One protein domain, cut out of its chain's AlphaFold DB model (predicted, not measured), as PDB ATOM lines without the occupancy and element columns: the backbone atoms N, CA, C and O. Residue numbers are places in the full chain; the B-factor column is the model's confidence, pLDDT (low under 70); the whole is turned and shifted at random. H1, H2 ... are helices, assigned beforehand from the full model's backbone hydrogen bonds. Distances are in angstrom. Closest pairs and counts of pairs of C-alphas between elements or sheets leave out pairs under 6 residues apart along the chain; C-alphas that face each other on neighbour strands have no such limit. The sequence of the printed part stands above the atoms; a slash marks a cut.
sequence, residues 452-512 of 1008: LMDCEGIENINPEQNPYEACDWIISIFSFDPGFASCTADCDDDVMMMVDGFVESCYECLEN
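AT A GLANCE: This is residues 452 to 512 of the 1008 residues of the protein "Dockerin domain-containing protein" of Candidatus Marinimicrobia bacterium (UniProt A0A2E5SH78). Two helices cross at a steep angle, the shorter H1 lying over the later part of the longer H2, and two long loop stretches complete the body. Residues 452 to 466 run beside H1, mostly on its side away from H2, while residues 478 to 492 swing out from the end of H1 and fold back to the start of H2, which makes the long axis. The printed part has 61 residues with two named helices, H1 then H2, and no named strand; the class is all helix, though under half of the residues, 30 of 61, are in named elements. The whole is compact, with a radius of gyration of the C-alphas of 11.4 A and spans of 32 by 21 by 20 A.

IN THESE COORDINATES: Residues 452 to 466 hold no named element. H1 is residues 467 to 477, 15.4 A from first to last C-alpha, and begins at C-alpha 467 at (-33.574, -4.387, -25.877). H2 is residues 493 to 511, 27.1 A long, from C-alpha 493 at (-44.251, -16.804, -43.606) to C-alpha 511 at (-21.536, -10.614, -30.279).

HOW THE PARTS SIT: H1 and H2 touch, their closest C-alphas being those of Cys 471 and Cys 506, 5.2 A apart. H2 touches H1 with residues 502 to 510 alone. The two run opposite ways at a steep tilt of 59 degrees. In H1 and H2 every O i to N i+4 pair is within hydrogen-bond range.

THE WHOLE: The two C-alphas farthest apart are those of Asp 490 and Asn 512, at 33.2 A. The printed part has no cut. The link from H1 to H2 is long, with 15 residues. The mean pLDDT of the printed part is 74.6, and it is under 70 at residues 479 to 487, 493 to 494 and 498.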
ATOM      1  N   LEU A 452     -47.647 -14.559 -32.475       78.06
ATOM      2  CA  LEU A 452     -46.553 -14.740 -31.510       78.06
ATOM      3  C   LEU A 452     -47.006 -14.616 -30.044       78.06
ATOM      4  O   LEU A 452     -46.247 -14.961 -29.129       78.06
ATOM      5  N   MET A 453     -48.231 -14.147 -29.780       77.94
ATOM      6  CA  MET A 453     -48.723 -13.875 -28.421       77.94
ATOM      7  C   MET A 453     -48.864 -15.128 -27.544       77.94
ATOM      8  O   MET A 453     -48.846 -15.012 -26.314       77.94
ATOM      9  N   ASP A 454     -48.942 -16.324 -28.139       78.19
ATOM     10  CA  ASP A 454     -48.983 -17.599 -27.407       78.19
ATOM     11  C   ASP A 454     -47.574 -18.123 -27.015       78.19
ATOM     12  O   ASP A 454     -47.454 -19.142 -26.322       78.19
ATOM     13  N   CYS A 455     -46.481 -17.436 -27.392       81.12
ATOM     14  CA  CYS A 455     -45.109 -17.858 -27.073       81.12
ATOM     15  C   CYS A 455     -44.696 -17.578 -25.611       81.12
ATOM     16  O   CYS A 455     -44.859 -16.477 -25.076       81.12
ATOM     17  N   GLU A 456     -44.111 -18.583 -24.931       78.50
ATOM     18  CA  GLU A 456     -43.838 -18.519 -23.481       78.50
ATOM     19  C   GLU A 456     -42.784 -17.448 -23.133       78.50
ATOM     20  O   GLU A 456     -41.575 -17.675 -23.170       78.50
ATOM     21  N   GLY A 457     -43.270 -16.280 -22.710       74.81
ATOM     22  CA  GLY A 457     -42.459 -15.185 -22.178       74.81
ATOM     23  C   GLY A 457     -42.739 -13.824 -22.806       74.81
ATOM     24  O   GLY A 457     -42.434 -12.828 -22.150       74.81
ATOM     25  N   ILE A 458     -43.369 -13.774 -23.987       78.94
ATOM     26  CA  ILE A 458     -43.563 -12.543 -24.772       78.94
ATOM     27  C   ILE A 458     -44.279 -11.434 -23.977       78.94
ATOM     28  O   ILE A 458     -43.835 -10.292 -23.975       78.94
ATOM     29  N   GLU A 459     -45.256 -11.798 -23.132       74.88
ATOM     30  CA  GLU A 459     -45.947 -10.919 -22.161       74.88
ATOM     31  C   GLU A 459     -45.038 -10.208 -21.122       74.88
ATOM     32  O   GLU A 459     -45.522  -9.412 -20.313       74.88
ATOM     33  N   ASN A 460     -43.733 -10.504 -21.096       76.06
ATOM     34  CA  ASN A 460     -42.734  -9.868 -20.230       76.06
ATOM     35  C   ASN A 460     -41.612  -9.156 -21.015       76.06
ATOM     36  O   ASN A 460     -40.725  -8.583 -20.378       76.06
ATOM     37  N   ILE A 461     -41.638  -9.190 -22.352       78.38
ATOM     38  CA  ILE A 461     -40.684  -8.499 -23.227       78.38
ATOM     39  C   ILE A 461     -41.211  -7.095 -23.549       78.38
ATOM     40  O   ILE A 461     -42.412  -6.869 -23.658       78.38
ATOM     41  N   ASN A 462     -40.299  -6.130 -23.646       77.81
ATOM     42  CA  ASN A 462     -40.560  -4.780 -24.138       77.81
ATOM     43  C   ASN A 462     -39.213  -4.202 -24.612       77.81
ATOM     44  O   ASN A 462     -38.360  -3.927 -23.754       77.81
ATOM     45  N   PRO A 463     -38.990  -4.071 -25.934       74.06
ATOM     46  CA  PRO A 463     -37.708  -3.632 -26.476       74.06
ATOM     47  C   PRO A 463     -37.266  -2.268 -25.933       74.06
ATOM     48  O   PRO A 463     -36.161  -2.178 -25.403       74.06
ATOM     49  N   GLU A 464     -38.160  -1.268 -25.894       75.38
ATOM     50  CA  GLU A 464     -37.891   0.092 -25.381       75.38
ATOM     51  C   GLU A 464     -37.201   0.117 -23.995       75.38
ATOM     52  O   GLU A 464     -36.388   0.992 -23.682       75.38
ATOM     53  N   GLN A 465     -37.578  -0.805 -23.095       78.56
ATOM     54  CA  GLN A 465     -37.104  -0.815 -21.707       78.56
ATOM     55  C   GLN A 465     -35.861  -1.679 -21.486       78.56
ATOM     56  O   GLN A 465     -35.123  -1.410 -20.527       78.56
ATOM     57  N   ASN A 466     -35.639  -2.720 -22.296       81.38
ATOM     58  CA  ASN A 466     -34.451  -3.571 -22.194       81.38
ATOM     59  C   ASN A 466     -34.189  -4.374 -23.490       81.38
ATOM     60  O   ASN A 466     -34.408  -5.589 -23.507       81.38
ATOM     61  N   PRO A 467     -33.667  -3.748 -24.560       81.19
ATOM     62  CA  PRO A 467     -33.574  -4.387 -25.877       81.19
ATOM     63  C   PRO A 467     -32.595  -5.572 -25.883       81.19
ATOM     64  O   PRO A 467     -32.822  -6.586 -26.532       81.19
ATOM     65  N   TYR A 468     -31.567  -5.525 -25.034       84.44
ATOM     66  CA  TYR A 468     -30.650  -6.643 -24.789       84.44
ATOM     67  C   TYR A 468     -31.317  -7.881 -24.151       84.44
ATOM     68  O   TYR A 468     -30.796  -8.984 -24.289       84.44
ATOM     69  N   GLU A 469     -32.433  -7.727 -23.425       83.62
ATOM     70  CA  GLU A 469     -33.231  -8.847 -22.883       83.62
ATOM     71  C   GLU A 469     -34.326  -9.284 -23.874       83.62
ATOM     72  O   GLU A 469     -34.738 -10.439 -23.829       83.62
ATOM     73  N   ALA A 470     -34.723  -8.415 -24.816       85.06
ATOM     74  CA  ALA A 470     -35.529  -8.791 -25.979       85.06
ATOM     75  C   ALA A 470     -34.722  -9.666 -26.959       85.06
ATOM     76  O   ALA A 470     -35.147 -10.778 -27.251       85.06
ATOM     77  N   CYS A 471     -33.518  -9.248 -27.369       87.31
ATOM     78  CA  CYS A 471     -32.651 -10.048 -28.243       87.31
ATOM     79  C   CYS A 471     -32.236 -11.404 -27.634       87.31
ATOM     80  O   CYS A 471     -32.267 -12.420 -28.328       87.31
ATOM     81  N   ASP A 472     -31.898 -11.460 -26.335       85.62
ATOM     82  CA  ASP A 472     -31.603 -12.731 -25.639       85.62
ATOM     83  C   ASP A 472     -32.850 -13.642 -25.578       85.62
ATOM     84  O   ASP A 472     -32.713 -14.864 -25.603       85.62
ATOM     85  N   TRP A 473     -34.069 -13.075 -25.559       86.19
ATOM     86  CA  TRP A 473     -35.315 -13.844 -25.661       86.19
ATOM     87  C   TRP A 473     -35.570 -14.354 -27.085       86.19
ATOM     88  O   TRP A 473     -35.737 -15.563 -27.231       86.19
ATOM     89  N   ILE A 474     -35.518 -13.489 -28.107       84.62
ATOM     90  CA  ILE A 474     -35.696 -13.829 -29.535       84.62
ATOM     91  C   ILE A 474     -34.790 -15.014 -29.901       84.62
ATOM     92  O   ILE A 474     -35.272 -16.096 -30.241       84.62
ATOM     93  N   ILE A 475     -33.480 -14.881 -29.674       83.94
ATOM     94  CA  ILE A 475     -32.506 -15.943 -29.969       83.94
ATOM     95  C   ILE A 475     -32.765 -17.226 -29.159       83.94
ATOM     96  O   ILE A 475     -32.473 -18.334 -29.614       83.94
ATOM     97  N   SER A 476     -33.326 -17.118 -27.948       79.25
ATOM     98  CA  SER A 476     -33.644 -18.291 -27.121       79.25
ATOM     99  C   SER A 476     -34.900 -19.061 -27.543       79.25
ATOM    100  O   SER A 476     -35.067 -20.199 -27.096       79.25
ATOM    101  N   ILE A 477     -35.768 -18.454 -28.361       77.06
ATOM    102  CA  ILE A 477     -37.018 -19.048 -28.852       77.06
ATOM    103  C   ILE A 477     -36.856 -19.574 -30.280       77.06
ATOM    104  O   ILE A 477     -37.183 -20.735 -30.523       77.06
ATOM    105  N   PHE A 478     -36.327 -18.757 -31.194       78.19
ATOM    106  CA  PHE A 478     -36.357 -19.052 -32.631       78.19
ATOM    107  C   PHE A 478     -35.111 -19.818 -33.120       78.19
ATOM    108  O   PHE A 478     -35.224 -20.768 -33.890       78.19
ATOM    109  N   SER A 479     -33.912 -19.511 -32.612       65.25
ATOM    110  CA  SER A 479     -32.667 -19.866 -33.318       65.25
ATOM    111  C   SER A 479     -32.163 -21.319 -33.224       65.25
ATOM    112  O   SER A 479     -31.160 -21.624 -33.871       65.25
ATOM    113  N   PHE A 480     -32.739 -22.231 -32.413       55.72
ATOM    114  CA  PHE A 480     -32.290 -23.645 -32.403       55.72
ATOM    115  C   PHE A 480     -33.242 -24.665 -31.724       55.72
ATOM    116  O   PHE A 480     -33.340 -24.700 -30.498       55.72
ATOM    117  N   ASP A 481     -33.788 -25.609 -32.514       46.34
ATOM    118  CA  ASP A 481     -34.590 -26.795 -32.108       46.34
ATOM    119  C   ASP A 481     -35.912 -26.457 -31.368       46.34
ATOM    120  O   ASP A 481     -35.909 -26.212 -30.155       46.34
ATOM    121  N   PRO A 482     -37.072 -26.453 -32.060       49.62
ATOM    122  CA  PRO A 482     -38.274 -25.792 -31.567       49.62
ATOM    123  C   PRO A 482     -38.995 -26.600 -30.480       49.62
ATOM    124  O   PRO A 482     -39.951 -27.344 -30.709       49.62
ATOM    125  N   GLY A 483     -38.604 -26.352 -29.230       47.41
ATOM    126  CA  GLY A 483     -39.350 -26.787 -28.045       47.41
ATOM    127  C   GLY A 483     -40.770 -26.201 -27.940       47.41
ATOM    128  O   GLY A 483     -41.536 -26.661 -27.092       47.41
ATOM    129  N   PHE A 484     -41.099 -25.220 -28.792       52.88
ATOM    130  CA  PHE A 484     -42.336 -24.437 -28.808       52.88
ATOM    131  C   PHE A 484     -42.912 -24.206 -30.230       52.88
ATOM    132  O   PHE A 484     -43.583 -23.204 -30.444       52.88
ATOM    133  N   ALA A 485     -42.746 -25.145 -31.180       53.72
ATOM    134  CA  ALA A 485     -43.451 -25.151 -32.491       53.72
ATOM    135  C   ALA A 485     -44.980 -25.395 -32.374       53.72
ATOM    136  O   ALA A 485     -45.568 -26.253 -33.026       53.72
ATOM    137  N   SER A 486     -45.620 -24.684 -31.450       58.06
ATOM    138  CA  SER A 486     -47.064 -24.558 -31.279       58.06
ATOM    139  C   SER A 486     -47.467 -23.134 -30.880       58.06
ATOM    140  O   SER A 486     -48.593 -22.959 -30.435       58.06
ATOM    141  N   CYS A 487     -46.541 -22.167 -30.920       69.38
ATOM    142  CA  CYS A 487     -46.818 -20.739 -30.711       69.38
ATOM    143  C   CYS A 487     -46.421 -19.866 -31.912       69.38
ATOM    144  O   CYS A 487     -46.745 -18.694 -31.935       69.38
ATOM    145  N   THR A 488     -45.737 -20.445 -32.900       73.38
ATOM    146  CA  THR A 488     -45.499 -19.868 -34.234       73.38
ATOM    147  C   THR A 488     -46.271 -20.633 -35.315       73.38
ATOM    148  O   THR A 488     -46.056 -20.428 -36.496       73.38
ATOM    149  N   ALA A 489     -47.120 -21.588 -34.915       71.56
ATOM    150  CA  ALA A 489     -47.836 -22.483 -35.829       71.56
ATOM    151  C   ALA A 489     -49.112 -21.856 -36.420       71.56
ATOM    152  O   ALA A 489     -49.733 -22.462 -37.288       71.56
ATOM    153  N   ASP A 490     -49.482 -20.679 -35.911       76.44
ATOM    154  CA  ASP A 490     -50.555 -19.822 -36.407       76.44
ATOM    155  C   ASP A 490     -49.961 -18.505 -36.978       76.44
ATOM    156  O   ASP A 490     -50.669 -17.505 -37.048       76.44
ATOM    157  N   CYS A 491     -48.653 -18.480 -37.301       76.81
ATOM    158  CA  CYS A 491     -47.983 -17.384 -38.017       76.81
ATOM    159  C   CYS A 491     -47.845 -17.719 -39.506       76.81
ATOM    160  O   CYS A 491     -47.691 -18.883 -39.872       76.81
ATOM    161  N   ASP A 492     -47.863 -16.664 -40.306       75.19
ATOM    162  CA  ASP A 492     -47.584 -16.574 -41.735       75.19
ATOM    163  C   ASP A 492     -46.077 -16.402 -42.010       75.19
ATOM    164  O   ASP A 492     -45.293 -16.009 -41.135       75.19
ATOM    165  N   ASP A 493     -45.664 -16.728 -43.237       69.12
ATOM    166  CA  ASP A 493     -44.251 -16.804 -43.606       69.12
ATOM    167  C   ASP A 493     -43.576 -15.418 -43.687       69.12
ATOM    168  O   ASP A 493     -42.407 -15.300 -43.322       69.12
ATOM    169  N   ASP A 494     -44.316 -14.345 -43.992       62.66
ATOM    170  CA  ASP A 494     -43.820 -12.958 -43.927       62.66
ATOM    171  C   ASP A 494     -43.414 -12.544 -42.504       62.66
ATOM    172  O   ASP A 494     -42.338 -11.979 -42.273       62.66
ATOM    173  N   VAL A 495     -44.245 -12.868 -41.505       73.19
ATOM    174  CA  VAL A 495     -43.930 -12.605 -40.092       73.19
ATOM    175  C   VAL A 495     -42.771 -13.486 -39.629       73.19
ATOM    176  O   VAL A 495     -41.949 -13.040 -38.825       73.19
ATOM    177  N   MET A 496     -42.646 -14.709 -40.151       77.12
ATOM    178  CA  MET A 496     -41.477 -15.554 -39.894       77.12
ATOM    179  C   MET A 496     -40.195 -14.981 -40.522       77.12
ATOM    180  O   MET A 496     -39.169 -14.940 -39.841       77.12
ATOM    181  N   MET A 497     -40.256 -14.452 -41.747       70.81
ATOM    182  CA  MET A 497     -39.139 -13.781 -42.423       70.81
ATOM    183  C   MET A 497     -38.695 -12.524 -41.655       70.81
ATOM    184  O   MET A 497     -37.503 -12.331 -41.398       70.81
ATOM    185  N   MET A 498     -39.653 -11.717 -41.181       66.00
ATOM    186  CA  MET A 498     -39.396 -10.573 -40.299       66.00
ATOM    187  C   MET A 498     -38.704 -11.004 -38.992       66.00
ATOM    188  O   MET A 498     -37.732 -10.383 -38.554       66.00
ATOM    189  N   VAL A 499     -39.176 -12.090 -38.368       77.25
ATOM    190  CA  VAL A 499     -38.598 -12.646 -37.135       77.25
ATOM    191  C   VAL A 499     -37.169 -13.149 -37.348       77.25
ATOM    192  O   VAL A 499     -36.320 -12.896 -36.489       77.25
ATOM    193  N   ASP A 500     -36.862 -13.799 -38.469       72.81
ATOM    194  CA  ASP A 500     -35.500 -14.265 -38.754       72.81
ATOM    195  C   ASP A 500     -34.534 -13.103 -39.073       72.81
ATOM    196  O   ASP A 500     -33.385 -13.118 -38.614       72.81
ATOM    197  N   GLY A 501     -35.013 -12.016 -39.693       71.38
ATOM    198  CA  GLY A 501     -34.265 -10.754 -39.798       71.38
ATOM    199  C   GLY A 501     -33.917 -10.139 -38.430       71.38
ATOM    200  O   GLY A 501     -32.787  -9.679 -38.202       71.38
ATOM    201  N   PHE A 502     -34.841 -10.203 -37.462       79.75
ATOM    202  CA  PHE A 502     -34.554  -9.842 -36.068       79.75
ATOM    203  C   PHE A 502     -33.579 -10.819 -35.392       79.75
ATOM    204  O   PHE A 502     -32.744 -10.381 -34.597       79.75
ATOM    205  N   VAL A 503     -33.643 -12.123 -35.687       82.00
ATOM    206  CA  VAL A 503     -32.704 -13.129 -35.153       82.00
ATOM    207  C   VAL A 503     -31.267 -12.824 -35.582       82.00
ATOM    208  O   VAL A 503     -30.382 -12.811 -34.720       82.00
ATOM    209  N   GLU A 504     -31.018 -12.548 -36.865       78.12
ATOM    210  CA  GLU A 504     -29.671 -12.216 -37.357       78.12
ATOM    211  C   GLU A 504     -29.162 -10.894 -36.759       78.12
ATOM    212  O   GLU A 504     -28.080 -10.856 -36.159       78.12
ATOM    213  N   SER A 505     -29.984  -9.841 -36.794       75.38
ATOM    214  CA  SER A 505     -29.656  -8.525 -36.221       75.38
ATOM    215  C   SER A 505     -29.316  -8.605 -34.724       75.38
ATOM    216  O   SER A 505     -28.331  -8.028 -34.248       75.38
ATOM    217  N   CYS A 506     -30.089  -9.384 -33.961       84.50
ATOM    218  CA  CYS A 506     -29.826  -9.628 -32.546       84.50
ATOM    219  C   CYS A 506     -28.560 -10.463 -32.299       84.50
ATOM    220  O   CYS A 506     -27.903 -10.278 -31.268       84.50
ATOM    221  N   TYR A 507     -28.186 -11.376 -33.204       81.25
ATOM    222  CA  TYR A 507     -26.929 -12.120 -33.092       81.25
ATOM    223  C   TYR A 507     -25.727 -11.184 -33.255       81.25
ATOM    224  O   TYR A 507     -24.795 -11.243 -32.446       81.25
ATOM    225  N   GLU A 508     -25.775 -10.284 -34.241       79.69
ATOM    226  CA  GLU A 508     -24.740  -9.274 -34.469       79.69
ATOM    227  C   GLU A 508     -24.541  -8.376 -33.235       79.69
ATOM    228  O   GLU A 508     -23.423  -8.276 -32.719       79.69
ATOM    229  N   CYS A 509     -25.611  -7.771 -32.698       82.00
ATOM    230  CA  CYS A 509     -25.490  -6.830 -31.575       82.00
ATOM    231  C   CYS A 509     -25.055  -7.498 -30.253       82.00
ATOM    232  O   CYS A 509     -24.374  -6.876 -29.434       82.00
ATOM    233  N   LEU A 510     -25.388  -8.781 -30.034       82.88
ATOM    234  CA  LEU A 510     -24.964  -9.516 -28.835       82.88
ATOM    235  C   LEU A 510     -23.525 -10.062 -28.917       82.88
ATOM    236  O   LEU A 510     -22.899 -10.251 -27.867       82.88
ATOM    237  N   GLU A 511     -22.964 -10.286 -30.114       78.50
ATOM    238  CA  GLU A 511     -21.536 -10.614 -30.279       78.50
ATOM    239  C   GLU A 511     -20.634  -9.363 -30.410       78.50
ATOM    240  O   GLU A 511     -19.441  -9.432 -30.081       78.50
ATOM    241  N   ASN A 512     -21.172  -8.211 -30.840       72.00
ATOM    242  CA  ASN A 512     -20.401  -7.017 -31.207       72.00
ATOM    243  C   ASN A 512     -20.688  -5.779 -30.323       72.00
ATOM    244  O   ASN A 512     -21.609  -5.015 -30.590       72.00
TER     245      ASN A 512